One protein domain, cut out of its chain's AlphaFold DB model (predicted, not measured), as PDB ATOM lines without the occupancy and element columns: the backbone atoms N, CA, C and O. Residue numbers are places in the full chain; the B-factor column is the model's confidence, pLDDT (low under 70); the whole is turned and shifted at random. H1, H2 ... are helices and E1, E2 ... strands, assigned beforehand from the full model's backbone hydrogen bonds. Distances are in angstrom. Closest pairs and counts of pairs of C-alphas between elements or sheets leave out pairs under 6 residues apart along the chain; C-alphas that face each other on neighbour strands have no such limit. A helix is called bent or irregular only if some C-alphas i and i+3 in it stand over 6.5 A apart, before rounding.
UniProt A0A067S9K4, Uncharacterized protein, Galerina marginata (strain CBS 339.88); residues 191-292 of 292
ATOM      1  N   VAL A 191     188.401 164.424 190.856       96.56
ATOM      2  CA  VAL A 191     189.835 164.426 191.136       96.56
ATOM      3  C   VAL A 191     190.579 164.279 189.824       96.56
ATOM      4  O   VAL A 191     190.317 163.344 189.068       96.56
ATOM      5  N   LEU A 192     191.511 165.190 189.575       95.62
ATOM      6  CA  LEU A 192     192.411 165.131 188.437       95.62
ATOM      7  C   LEU A 192     193.842 165.323 188.923       95.62
ATOM      8  O   LEU A 192     194.149 166.320 189.570       95.62
ATOM      9  N   SER A 193     194.705 164.370 188.603       95.38
ATOM     10  CA  SER A 193     196.132 164.442 188.889       95.38
ATOM     11  C   SER A 193     196.904 164.285 187.594       95.38
ATOM     12  O   SER A 193     196.750 163.273 186.918       95.38
ATOM     13  N   LEU A 194     197.718 165.279 187.268       92.69
ATOM     14  CA  LEU A 194     198.582 165.325 186.099       92.69
ATOM     15  C   LEU A 194     200.032 165.398 186.593       92.69
ATOM     16  O   LEU A 194     200.517 166.467 186.972       92.69
ATOM     17  N   ALA A 195     200.686 164.242 186.660       90.88
ATOM     18  CA  ALA A 195     202.055 164.071 187.136       90.88
ATOM     19  C   ALA A 195     203.016 163.911 185.956       90.88
ATOM     20  O   ALA A 195     202.638 163.360 184.923       90.88
ATOM     21  N   MET A 196     204.252 164.405 186.082       86.44
ATOM     22  CA  MET A 196     205.284 164.288 185.029       86.44
ATOM     23  C   MET A 196     204.817 164.741 183.626       86.44
ATOM     24  O   MET A 196     205.268 164.248 182.594       86.44
ATOM     25  N   CYS A 197     203.874 165.684 183.593       83.19
ATOM     26  CA  CYS A 197     203.234 166.201 182.392       83.19
ATOM     27  C   CYS A 197     203.838 167.560 182.038       83.19
ATOM     28  O   CYS A 197     203.827 168.444 182.882       83.19
ATOM     29  N   ASN A 198     204.274 167.794 180.797       80.94
ATOM     30  CA  ASN A 198     204.636 169.146 180.351       80.94
ATOM     31  C   ASN A 198     203.381 169.914 179.917       80.94
ATOM     32  O   ASN A 198     202.977 169.852 178.755       80.94
ATOM     33  N   ILE A 199     202.749 170.622 180.856       83.38
ATOM     34  CA  ILE A 199     201.490 171.344 180.620       83.38
ATOM     35  C   ILE A 199     201.763 172.840 180.481       83.38
ATOM     36  O   ILE A 199     202.520 173.415 181.263       83.38
ATOM     37  N   SER A 200     201.142 173.479 179.489       83.94
ATOM     38  CA  SER A 200     201.178 174.937 179.359       83.94
ATOM     39  C   SER A 200     200.199 175.604 180.330       83.94
ATOM     40  O   SER A 200     199.212 175.005 180.767       83.94
ATOM     41  N   VAL A 201     200.422 176.878 180.652       83.12
ATOM     42  CA  VAL A 201     199.482 177.651 181.488       83.12
ATOM     43  C   VAL A 201     198.089 177.680 180.854       83.12
ATOM     44  O   VAL A 201     197.077 177.581 181.554       83.12
ATOM     45  N   MET A 202     198.031 177.795 179.527       81.62
ATOM     46  CA  MET A 202     196.775 177.820 178.783       81.62
ATOM     47  C   MET A 202     196.023 176.499 178.862       81.62
ATOM     48  O   MET A 202     194.801 176.507 179.036       81.62
ATOM     49  N   ASP A 203     196.741 175.384 178.782       84.06
ATOM     50  CA  ASP A 203     196.156 174.055 178.907       84.06
ATOM     51  C   ASP A 203     195.626 173.833 180.329       84.06
ATOM     52  O   ASP A 203     194.477 173.436 180.506       84.06
ATOM     53  N   ALA A 204     196.395 174.195 181.360       86.62
ATOM     54  CA  ALA A 204     195.939 174.108 182.749       86.62
ATOM     55  C   ALA A 204     194.643 174.912 182.996       86.62
ATOM     56  O   ALA A 204     193.741 174.456 183.699       86.62
ATOM     57  N   LEU A 205     194.503 176.095 182.387       85.00
ATOM     58  CA  LEU A 205     193.252 176.865 182.431       85.00
ATOM     59  C   LEU A 205     192.130 176.202 181.626       85.00
ATOM     60  O   LEU A 205     190.964 176.308 182.006       85.00
ATOM     61  N   GLY A 206     192.464 175.543 180.515       84.88
ATOM     62  CA  GLY A 206     191.537 174.733 179.726       84.88
ATOM     63  C   GLY A 206     190.897 173.635 180.570       84.88
ATOM     64  O   GLY A 206     189.673 173.606 180.675       84.88
ATOM     65  N   VAL A 207     191.709 172.832 181.272       86.75
ATOM     66  CA  VAL A 207     191.242 171.805 182.229       86.75
ATOM     67  C   VAL A 207     190.176 172.368 183.159       86.75
ATOM     68  O   VAL A 207     189.103 171.795 183.331       86.75
ATOM     69  N   LEU A 208     190.506 173.488 183.801       87.94
ATOM     70  CA  LEU A 208     189.700 174.063 184.866       87.94
ATOM     71  C   LEU A 208     188.379 174.625 184.345       87.94
ATOM     72  O   LEU A 208     187.370 174.562 185.044       87.94
ATOM     73  N   ASN A 209     188.368 175.148 183.120       86.56
ATOM     74  CA  ASN A 209     187.136 175.583 182.470       86.56
ATOM     75  C   ASN A 209     186.243 174.403 182.087       86.56
ATOM     76  O   ASN A 209     185.034 174.468 182.307       86.56
ATOM     77  N   GLU A 210     186.832 173.336 181.550       87.31
ATOM     78  CA  GLU A 210     186.075 172.170 181.100       87.31
ATOM     79  C   GLU A 210     185.588 171.307 182.267       87.31
ATOM     80  O   GLU A 210     184.568 170.649 182.135       87.31
ATOM     81  N   CYS A 211     186.246 171.328 183.432       91.38
ATOM     82  CA  CYS A 211     185.897 170.495 184.588       91.38
ATOM     83  C   CYS A 211     185.328 171.325 185.763       91.38
ATOM     84  O   CYS A 211     185.962 171.418 186.820       91.38
ATOM     85  N   PRO A 212     184.103 171.887 185.669       90.44
ATOM     86  CA  PRO A 212     183.524 172.759 186.708       90.44
ATOM     87  C   PRO A 212     183.231 172.030 188.030       90.44
ATOM     88  O   PRO A 212     182.926 172.633 189.061       90.44
ATOM     89  N   ASN A 213     183.258 170.704 187.976       93.44
ATOM     90  CA  ASN A 213     182.880 169.791 189.034       93.44
ATOM     91  C   ASN A 213     184.055 169.318 189.896       93.44
ATOM     92  O   ASN A 213     183.821 168.593 190.869       93.44
ATOM     93  N   LEU A 214     185.265 169.752 189.549       94.12
ATOM     94  CA  LEU A 214     186.508 169.332 190.164       94.12
ATOM     95  C   LEU A 214     186.592 169.781 191.630       94.12
ATOM     96  O   LEU A 214     186.319 170.932 191.965       94.12
ATOM     97  N   GLU A 215     186.965 168.847 192.498       94.81
ATOM     98  CA  GLU A 215     187.177 169.030 193.934       94.81
ATOM     99  C   GLU A 215     188.664 169.033 194.291       94.81
ATOM    100  O   GLU A 215     189.068 169.759 195.199       94.81
ATOM    101  N   ALA A 216     189.481 168.264 193.570       94.19
ATOM    102  CA  ALA A 216     190.924 168.230 193.746       94.19
ATOM    103  C   ALA A 216     191.643 168.255 192.392       94.19
ATOM    104  O   ALA A 216     191.305 167.484 191.490       94.19
ATOM    105  N   LEU A 217     192.644 169.124 192.274       93.25
ATOM    106  CA  LEU A 217     193.528 169.216 191.117       93.25
ATOM    107  C   LEU A 217     194.985 169.123 191.565       93.25
ATOM    108  O   LEU A 217     195.413 169.916 192.397       93.25
ATOM    109  N   THR A 218     195.755 168.235 190.952       93.81
ATOM    110  CA  THR A 218     197.216 168.218 191.057       93.81
ATOM    111  C   THR A 218     197.811 168.390 189.668       93.81
ATOM    112  O   THR A 218     197.465 167.637 188.760       93.81
ATOM    113  N   ILE A 219     198.698 169.365 189.493       90.81
ATOM    114  CA  ILE A 219     199.504 169.553 188.283       90.81
ATOM    115  C   ILE A 219     200.955 169.654 188.727       90.81
ATOM    116  O   ILE A 219     201.324 170.630 189.371       90.81
ATOM    117  N   GLU A 220     201.777 168.656 188.421       87.12
ATOM    118  CA  GLU A 220     203.149 168.625 188.940       87.12
ATOM    119  C   GLU A 220     204.150 169.439 188.119       87.12
ATOM    120  O   GLU A 220     205.139 169.898 188.671       87.12
ATOM    121  N   THR A 221     203.917 169.662 186.826       81.56
ATOM    122  CA  THR A 221     204.855 170.460 186.027       81.56
ATOM    123  C   THR A 221     204.104 171.371 185.065       81.56
ATOM    124  O   THR A 221     203.637 170.962 184.004       81.56
ATOM    125  N   ILE A 222     204.000 172.652 185.412       77.94
ATOM    126  CA  ILE A 222     203.659 173.691 184.434       77.94
ATOM    127  C   ILE A 222     204.955 174.212 183.819       77.94
ATOM    128  O   ILE A 222     205.865 174.642 184.529       77.94
ATOM    129  N   THR A 223     205.025 174.184 182.490       78.94
ATOM    130  CA  THR A 223     206.171 174.673 181.716       78.94
ATOM    131  C   THR A 223     205.758 175.862 180.855       78.94
ATOM    132  O   THR A 223     204.637 175.908 180.346       78.94
ATOM    133  N   SER A 224     206.656 176.834 180.672       64.19
ATOM    134  CA  SER A 224     206.458 177.865 179.645       64.19
ATOM    135  C   SER A 224     206.731 177.232 178.300       64.19
ATOM    136  O   SER A 224     207.853 176.799 178.030       64.19
ATOM    137  N   THR A 225     205.739 177.222 177.419       60.09
ATOM    138  CA  THR A 225     206.067 177.046 176.011       60.09
ATOM    139  C   THR A 225     206.586 178.390 175.498       60.09
ATOM    140  O   THR A 225     205.901 179.402 175.602       60.09
ATOM    141  N   ASP A 226     207.798 178.430 174.930       52.03
ATOM    142  CA  ASP A 226     208.476 179.653 174.436       52.03
ATOM    143  C   ASP A 226     207.645 180.517 173.460       52.03
ATOM    144  O   ASP A 226     208.027 181.632 173.106       52.03
ATOM    145  N   LYS A 227     206.488 180.018 173.009       54.16
ATOM    146  CA  LYS A 227     205.546 180.712 172.126       54.16
ATOM    147  C   LYS A 227     204.429 181.470 172.867       54.16
ATOM    148  O   LYS A 227     203.741 182.265 172.235       54.16
ATOM    149  N   GLU A 228     204.251 181.287 174.178       51.47
ATOM    150  CA  GLU A 228     203.146 181.891 174.952       51.47
ATOM    151  C   GLU A 228     203.375 183.351 175.368       51.47
ATOM    152  O   GLU A 228     202.417 184.044 175.717       51.47
ATOM    153  N   ILE A 229     204.600 183.877 175.246       49.91
ATOM    154  CA  ILE A 229     204.909 185.288 175.553       49.91
ATOM    155  C   ILE A 229     204.079 186.248 174.670       49.91
ATOM    156  O   ILE A 229     203.733 187.350 175.095       49.91
ATOM    157  N   VAL A 230     203.658 185.805 173.479       48.38
ATOM    158  CA  VAL A 230     202.842 186.597 172.539       48.38
ATOM    159  C   VAL A 230     201.341 186.604 172.906       48.38
ATOM    160  O   VAL A 230     200.572 187.390 172.359       48.38
ATOM    161  N   HIS A 231     200.896 185.787 173.868       51.31
ATOM    162  CA  HIS A 231     199.475 185.613 174.212       51.31
ATOM    163  C   HIS A 231     199.075 186.093 175.614       51.31
ATOM    164  O   HIS A 231     197.954 185.826 176.050       51.31
ATOM    165  N   SER A 232     199.913 186.875 176.303       52.19
ATOM    166  CA  SER A 232     199.540 187.477 177.598       52.19
ATOM    167  C   SER A 232     198.231 188.296 177.535       52.19
ATOM    168  O   SER A 232     197.438 188.266 178.478       52.19
ATOM    169  N   ASP A 233     197.925 188.917 176.390       52.75
ATOM    170  CA  ASP A 233     196.646 189.600 176.146       52.75
ATOM    171  C   ASP A 233     195.467 188.637 175.893       52.75
ATOM    172  O   ASP A 233     194.327 188.935 176.257       52.75
ATOM    173  N   ALA A 234     195.719 187.455 175.321       54.25
ATOM    174  CA  ALA A 234     194.698 186.421 175.117       54.25
ATOM    175  C   ALA A 234     194.296 185.758 176.442       54.25
ATOM    176  O   ALA A 234     193.120 185.469 176.658       54.25
ATOM    177  N   ILE A 235     195.261 185.595 177.351       56.66
ATOM    178  CA  ILE A 235     195.041 185.214 178.748       56.66
ATOM    179  C   ILE A 235     194.124 186.260 179.401       56.66
ATOM    180  O   ILE A 235     193.064 185.915 179.918       56.66
ATOM    181  N   ARG A 236     194.454 187.554 179.298       56.53
ATOM    182  CA  ARG A 236     193.724 188.647 179.966       56.53
ATOM    183  C   ARG A 236     192.253 188.800 179.548       56.53
ATOM    184  O   ARG A 236     191.450 189.256 180.357       56.53
ATOM    185  N   ASN A 237     191.907 188.409 178.320       55.81
ATOM    186  CA  ASN A 237     190.549 188.510 177.769       55.81
ATOM    187  C   ASN A 237     189.672 187.267 177.993       55.81
ATOM    188  O   ASN A 237     188.504 187.266 177.594       55.81
ATOM    189  N   ARG A 238     190.191 186.200 178.612       63.88
ATOM    190  CA  ARG A 238     189.377 185.018 178.917       63.88
ATOM    191  C   ARG A 238     188.532 185.217 180.172       63.88
ATOM    192  O   ARG A 238     188.877 185.957 181.092       63.88
ATOM    193  N   ARG A 239     187.369 184.558 180.171       68.38
ATOM    194  CA  ARG A 239     186.428 184.559 181.295       68.38
ATOM    195  C   ARG A 239     187.132 184.009 182.535       68.38
ATOM    196  O   ARG A 239     187.844 183.015 182.444       68.38
ATOM    197  N   GLN A 240     186.913 184.658 183.678       76.81
ATOM    198  CA  GLN A 240     187.374 184.148 184.969       76.81
ATOM    199  C   GLN A 240     186.831 182.737 185.183       76.81
ATOM    200  O   GLN A 240     185.628 182.512 185.024       76.81
ATOM    201  N   VAL A 241     187.709 181.814 185.573       77.75
ATOM    202  CA  VAL A 241     187.306 180.447 185.893       77.75
ATOM    203  C   VAL A 241     186.779 180.445 187.321       77.75
ATOM    204  O   VAL A 241     187.490 180.815 188.259       77.75
ATOM    205  N   VAL A 242     185.510 180.079 187.487       79.56
ATOM    206  CA  VAL A 242     184.860 180.022 188.800       79.56
ATOM    207  C   VAL A 242     184.725 178.563 189.212       79.56
ATOM    208  O   VAL A 242     183.832 177.853 188.754       79.56
ATOM    209  N   LEU A 243     185.606 178.128 190.105       81.75
ATOM    210  CA  LEU A 243     185.677 176.748 190.579       81.75
ATOM    211  C   LEU A 243     184.999 176.632 191.941       81.75
ATOM    212  O   LEU A 243     185.641 176.677 192.986       81.75
ATOM    213  N   LEU A 244     183.671 176.519 191.934       83.75
ATOM    214  CA  LEU A 244     182.871 176.533 193.166       83.75
ATOM    215  C   LEU A 244     183.097 175.309 194.064       83.75
ATOM    216  O   LEU A 244     182.813 175.377 195.258       83.75
ATOM    217  N   LYS A 245     183.546 174.191 193.487       90.06
ATOM    218  CA  LYS A 245     183.710 172.910 194.188       90.06
ATOM    219  C   LYS A 245     185.157 172.564 194.510       90.06
ATOM    220  O   LYS A 245     185.368 171.625 195.272       90.06
ATOM    221  N   LEU A 246     186.120 173.302 193.961       90.00
ATOM    222  CA  LEU A 246     187.535 173.009 194.130       90.00
ATOM    223  C   LEU A 246     187.938 173.274 195.584       90.00
ATOM    224  O   LEU A 246     187.816 174.391 196.083       90.00
ATOM    225  N   LYS A 247     188.387 172.218 196.258       89.56
ATOM    226  CA  LYS A 247     188.814 172.209 197.660       89.56
ATOM    227  C   LYS A 247     190.330 172.211 197.770       89.56
ATOM    228  O   LYS A 247     190.872 172.891 198.634       89.56
ATOM    229  N   THR A 248     190.991 171.463 196.893       89.19
ATOM    230  CA  THR A 248     192.443 171.302 196.903       89.19
ATOM    231  C   THR A 248     192.996 171.571 195.517       89.19
ATOM    232  O   THR A 248     192.514 171.019 194.528       89.19
ATOM    233  N   ILE A 249     194.023 172.409 195.439       88.50
ATOM    234  CA  ILE A 249     194.820 172.579 194.230       88.50
ATOM    235  C   ILE A 249     196.295 172.535 194.595       88.50
ATOM    236  O   ILE A 249     196.755 173.305 195.437       88.50
ATOM    237  N   ARG A 250     197.019 171.608 193.975       90.31
ATOM    238  CA  ARG A 250     198.464 171.477 194.092       90.31
ATOM    239  C   ARG A 250     199.074 171.737 192.732       90.31
ATOM    240  O   ARG A 250     198.771 171.031 191.775       90.31
ATOM    241  N   ILE A 251     199.894 172.770 192.637       87.94
ATOM    242  CA  ILE A 251     200.596 173.106 191.405       87.94
ATOM    243  C   ILE A 251     202.073 173.149 191.705       87.94
ATOM    244  O   ILE A 251     202.505 173.853 192.617       87.94
ATOM    245  N   LYS A 252     202.834 172.437 190.888       88.31
ATOM    246  CA  LYS A 252     204.269 172.568 190.814       88.31
ATOM    247  C   LYS A 252     204.642 173.113 189.433       88.31
ATOM    248  O   LYS A 252     204.088 172.729 188.401       88.31
ATOM    249  N   SER A 253     205.471 174.152 189.432       83.00
ATOM    250  CA  SER A 253     205.751 174.958 188.242       83.00
ATOM    251  C   SER A 253     207.229 175.301 188.162       83.00
ATOM    252  O   SER A 253     207.845 175.652 189.168       83.00
ATOM    253  N   THR A 254     207.777 175.250 186.947       82.94
ATOM    254  CA  THR A 254     209.131 175.743 186.640       82.94
ATOM    255  C   THR A 254     209.128 177.200 186.186       82.94
ATOM    256  O   THR A 254     210.181 177.794 185.971       82.94
ATOM    257  N   ILE A 255     207.940 177.792 186.034       82.69
ATOM    258  CA  ILE A 255     207.748 179.179 185.615       82.69
ATOM    259  C   ILE A 255     206.876 179.965 186.586       82.69
ATOM    260  O   ILE A 255     206.144 179.416 187.409       82.69
ATOM    261  N   HIS A 256     206.919 181.284 186.450       80.19
ATOM    262  CA  HIS A 256     206.108 182.185 187.251       80.19
ATOM    263  C   HIS A 256     204.626 182.132 186.836       80.19
ATOM    264  O   HIS A 256     204.280 182.454 185.699       80.19
ATOM    265  N   ILE A 257     203.739 181.766 187.767       80.88
ATOM    266  CA  ILE A 257     202.311 181.497 187.501       80.88
ATOM    267  C   ILE A 257     201.348 182.576 188.024       80.88
ATOM    268  O   ILE A 257     200.139 182.374 188.029       80.88
ATOM    269  N   ASP A 258     201.825 183.763 188.402       78.94
ATOM    270  CA  ASP A 258     200.961 184.858 188.886       78.94
ATOM    271  C   ASP A 258     199.786 185.187 187.960       78.94
ATOM    272  O   ASP A 258     198.684 185.498 188.415       78.94
ATOM    273  N   GLY A 259     200.033 185.162 186.647       77.75
ATOM    274  CA  GLY A 259     198.998 185.392 185.644       77.75
ATOM    275  C   GLY A 259     197.891 184.349 185.742       77.75
ATOM    276  O   GLY A 259     196.725 184.724 185.795       77.75
ATOM    277  N   PHE A 260     198.267 183.073 185.844       81.69
ATOM    278  CA  PHE A 260     197.361 181.942 186.038       81.69
ATOM    279  C   PHE A 260     196.553 182.089 187.334       81.69
ATOM    280  O   PHE A 260     195.324 182.039 187.305       81.69
ATOM    281  N   LEU A 261     197.218 182.386 188.455       82.50
ATOM    282  CA  LEU A 261     196.566 182.527 189.762       82.50
ATOM    283  C   LEU A 261     195.551 183.675 189.791       82.50
ATOM    284  O   LEU A 261     194.465 183.523 190.344       82.50
ATOM    285  N   LYS A 262     195.847 184.803 189.133       82.50
ATOM    286  CA  LYS A 262     194.912 185.937 189.020       82.50
ATOM    287  C   LYS A 262     193.624 185.589 188.266       82.50
ATOM    288  O   LYS A 262     192.631 186.302 188.418       82.50
ATOM    289  N   GLN A 263     193.622 184.531 187.454       82.19
ATOM    290  CA  GLN A 263     192.425 184.064 186.743       82.19
ATOM    291  C   GLN A 263     191.576 183.096 187.549       82.19
ATOM    292  O   GLN A 263     190.383 182.950 187.262       82.19
ATOM    293  N   LEU A 264     192.174 182.453 188.550       81.88
ATOM    294  CA  LEU A 264     191.469 181.551 189.437       81.88
ATOM    295  C   LEU A 264     190.690 182.366 190.458       81.88
ATOM    296  O   LEU A 264     191.221 182.851 191.456       81.88
ATOM    297  N   LYS A 265     189.384 182.495 190.228       80.00
ATOM    298  CA  LYS A 265     188.489 183.040 191.239       80.00
ATOM    299  C   LYS A 265     188.052 181.913 192.161       80.00
ATOM    300  O   LYS A 265     186.950 181.378 192.031       80.00
ATOM    301  N   ILE A 266     188.930 181.550 193.089       70.50
ATOM    302  CA  ILE A 266     188.599 180.581 194.130       70.50
ATOM    303  C   ILE A 266     187.881 181.344 195.252       70.50
ATOM    304  O   ILE A 266     188.408 182.358 195.725       70.50
ATOM    305  N   PRO A 267     186.663 180.941 195.661       68.88
ATOM    306  CA  PRO A 267     185.977 181.564 196.785       68.88
ATOM    307  C   PRO A 267     186.897 181.547 198.011       68.88
ATOM    308  O   PRO A 267     187.265 180.487 198.503       68.88
ATOM    309  N   SER A 268     187.284 182.725 198.495       52.53
ATOM    310  CA  SER A 268     188.360 182.964 199.469       52.53
ATOM    311  C   SER A 268     188.088 182.465 200.900       52.53
ATOM    312  O   SER A 268     188.698 182.931 201.859       52.53
ATOM    313  N   ARG A 269     187.179 181.504 201.084       52.84
ATOM    314  CA  ARG A 269     186.927 180.890 202.388       52.84
ATOM    315  C   ARG A 269     187.921 179.752 202.605       52.84
ATOM    316  O   ARG A 269     187.702 178.639 202.151       52.84
ATOM    317  N   GLY A 270     189.008 180.059 203.309       51.19
ATOM    318  CA  GLY A 270     189.846 179.044 203.954       51.19
ATOM    319  C   GLY A 270     191.062 178.561 203.173       51.19
ATOM    320  O   GLY A 270     191.631 177.552 203.569       51.19
ATOM    321  N   ILE A 271     191.480 179.250 202.108       51.66
ATOM    322  CA  ILE A 271     192.686 178.864 201.373       51.66
ATOM    323  C   ILE A 271     193.918 179.422 202.083       51.66
ATOM    324  O   ILE A 271     194.132 180.635 202.100       51.66
ATOM    325  N   LYS A 272     194.739 178.536 202.646       51.00
ATOM    326  CA  LYS A 272     196.135 178.859 202.947       51.00
ATOM    327  C   LYS A 272     196.923 178.668 201.660       51.00
ATOM    328  O   LYS A 272     197.021 177.549 201.175       51.00
ATOM    329  N   SER A 273     197.387 179.761 201.071       50.88
ATOM    330  CA  SER A 273     198.420 179.716 200.041       50.88
ATOM    331  C   SER A 273     199.735 180.050 200.727       50.88
ATOM    332  O   SER A 273     199.971 181.217 201.050       50.88
ATOM    333  N   ASP A 274     200.568 179.048 200.972       47.56
ATOM    334  CA  ASP A 274     201.945 179.296 201.385       47.56
ATOM    335  C   ASP A 274     202.715 179.682 200.118       47.56
ATOM    336  O   ASP A 274     203.110 178.848 199.308       47.56
ATOM    337  N   PHE A 275     202.774 180.990 199.869       44.62
ATOM    338  CA  PHE A 275     203.402 181.562 198.686       44.62
ATOM    339  C   PHE A 275     204.851 181.904 199.019       44.62
ATOM    340  O   PHE A 275     205.133 182.965 199.577       44.62
ATOM    341  N   GLU A 276     205.776 181.022 198.662       38.53
ATOM    342  CA  GLU A 276     207.190 181.367 198.580       38.53
ATOM    343  C   GLU A 276     207.589 181.344 197.107       38.53
ATOM    344  O   GLU A 276     207.564 180.298 196.471       38.53
ATOM    345  N   CYS A 277     207.903 182.519 196.548       37.94
ATOM    346  CA  CYS A 277     208.519 182.630 195.227       37.94
ATOM    347  C   CYS A 277     209.973 182.174 195.378       37.94
ATOM    348  O   CYS A 277     210.761 182.899 195.998       37.94
ATOM    349  N   PRO A 278     210.355 180.997 194.872       37.00
ATOM    350  CA  PRO A 278     211.712 180.538 195.027       37.00
ATOM    351  C   PRO A 278     212.590 181.194 193.932       37.00
ATOM    352  O   PRO A 278     212.073 181.777 192.972       37.00
ATOM    353  N   PRO A 279     213.926 181.210 194.087       37.91
ATOM    354  CA  PRO A 279     214.841 181.783 193.092       37.91
ATOM    355  C   PRO A 279     214.679 181.113 191.714       37.91
ATOM    356  O   PRO A 279     214.168 180.006 191.641       37.91
ATOM    357  N   MET A 280     215.129 181.760 190.627       40.75
ATOM    358  CA  MET A 280     214.855 181.371 189.220       40.75
ATOM    359  C   MET A 280     215.169 179.912 188.809       40.75
ATOM    360  O   MET A 280     214.723 179.503 187.743       40.75
ATOM    361  N   ASP A 281     215.864 179.131 189.639       44.53
ATOM    362  CA  ASP A 281     216.189 177.714 189.403       44.53
ATOM    363  C   ASP A 281     215.511 176.752 190.398       44.53
ATOM    364  O   ASP A 281     215.848 175.570 190.464       44.53
ATOM    365  N   ALA A 282     214.596 177.251 191.225       43.62
ATOM    366  CA  ALA A 282     213.956 176.482 192.273       43.62
ATOM    367  C   ALA A 282     212.486 176.209 191.943       43.62
ATOM    368  O   ALA A 282     211.763 177.012 191.355       43.62
ATOM    369  N   GLU A 283     212.074 175.008 192.301       48.28
ATOM    370  CA  GLU A 283     210.767 174.462 192.004       48.28
ATOM    371  C   GLU A 283     209.716 175.100 192.916       48.28
ATOM    372  O   GLU A 283     209.852 175.065 194.141       48.28
ATOM    373  N   ILE A 284     208.685 175.721 192.332       52.66
ATOM    374  CA  ILE A 284     207.584 176.295 193.116       52.66
ATOM    375  C   ILE A 284     206.612 175.166 193.403       52.66
ATOM    376  O   ILE A 284     205.946 174.717 192.476       52.66
ATOM    377  N   GLU A 285     206.506 174.719 194.650       56.38
ATOM    378  CA  GLU A 285     205.406 173.863 195.080       56.38
ATOM    379  C   GLU A 285     204.362 174.714 195.799       56.38
ATOM    380  O   GLU A 285     204.639 175.332 196.823       56.38
ATOM    381  N   MET A 286     203.152 174.752 195.248       60.12
ATOM    382  CA  MET A 286     202.028 175.457 195.842       60.12
ATOM    383  C   MET A 286     200.940 174.450 196.182       60.12
ATOM    384  O   MET A 286     200.342 173.856 195.285       60.12
ATOM    385  N   GLU A 287     200.645 174.300 197.469       67.19
ATOM    386  CA  GLU A 287     199.455 173.603 197.944       67.19
ATOM    387  C   GLU A 287     198.460 174.633 198.484       67.19
ATOM    388  O   GLU A 287     198.758 175.410 199.388       67.19
ATOM    389  N   MET A 288     197.265 174.656 197.905       59.97
ATOM    390  CA  MET A 288     196.139 175.447 198.382       59.97
ATOM    391  C   MET A 288     195.050 174.477 198.825       59.97
ATOM    392  O   MET A 288     194.394 173.844 197.995       59.97
ATOM    393  N   THR A 289     194.841 174.391 200.136       54.78
ATOM    394  CA  THR A 289     193.798 173.553 200.737       54.78
ATOM    395  C   THR A 289     192.762 174.445 201.411       54.78
ATOM    396  O   THR A 289     193.091 175.228 202.302       54.78
ATOM    397  N   ALA A 290     191.507 174.341 200.973       47.94
ATOM    398  CA  ALA A 290     190.370 174.997 201.599       47.94
ATOM    399  C   ALA A 290     189.900 174.187 202.818       47.94
ATOM    400  O   ALA A 290     189.541 173.014 202.700       47.94
ATOM    401  N   GLN A 291     189.899 174.813 203.996       43.97
ATOM    402  CA  GLN A 291     189.317 174.235 205.212       43.97
ATOM    403  C   GLN A 291     187.829 174.608 205.294       43.97
ATOM    404  O   GLN A 291     187.496 175.796 205.263       43.97
ATOM    405  N   PHE A 292     186.952 173.602 205.375       45.31
ATOM    406  CA  PHE A 292     185.495 173.754 205.498       45.31
ATOM    407  C   PHE A 292     185.018 173.422 206.909       45.31
ATOM    408  O   PHE A 292     185.527 172.428 207.474       45.31
TER     409      PHE A 292
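Overview. This is residues 191 to 292 of the 292 residues of an uncharacterized protein of Galerina marginata (strain CBS 339.88) (UniProt A0A067S9K4). The chain winds in stacked turns, with strands making a wall on one side and helices on the other: H1 is over one face of a five-stranded sheet, H2 and H3 are near H1 on that same side but not on the sheet, and the other face is bare. E5 runs back between E3 and E4. The 102 printed residues hold E1 H1 E2 H2 E3 H3 E4 E5 in chain order, in the mixed class of helices and strands; the mixed sheet runs E1 E2 E3 E5 E4. The whole is compact, radius of gyration of the C-alphas 13.1 A, spanning 38 by 29 by 22 A.

Along the chain. E1, residues 191 to 195, begins at C-alpha 191 (189.835, 164.426, 191.136). H1, 201 to 210, is 14.5 A long; E2, 216 to 222, 16.7 A. H2, 228 to 236, is irregular: C-alphas 230 and 233 are 7.8 A apart. E3, 248 to 253, spans 16.3 A. H3 is 258 to 263, E4 271 to 273. E5, 284 to 290, 19.2 A, ends at C-alpha 290 (190.370, 174.997, 201.599).

Arrangement. E1, H1, E2 and E2, H2, E3 are strand-helix-strand units, parallel neighbour strands with a helix between; E3, H3, E4 is a split one, with E5 between its strands. The three crossovers are right-handed. N 194 and O 218 are 2.8 A apart across E1 and E2, N 219 and O 250 2.8 A across parallel E2 and E3, N 251 and O 286 2.9 A across antiparallel E3 and E5. The hairpin E4 and E5, antiparallel, has no such pair within hydrogen-bond range; C-alphas 288 and 273 face each other at 5.1 A. H1 is on the sheet, height 10.3 A, along the strands; H2 and H3 are not on it. H1 and H3 are close but not clearly touching, C-alphas of Val 201 and Phe 260 6.6 A apart. Every O i to N i+4 pair is within range in H1, 2 of 5 in H2 (3 of 6 for i+3), 1 of 2 in H3.

Size, cuts and confidence. The C-alphas farthest apart, Lys 227 and Phe 292, are 39.5 A apart. The printed part has no cut; the link H2 to E3 is long. pLDDT is under 70 at residues 224 to 239 and 267 to 292.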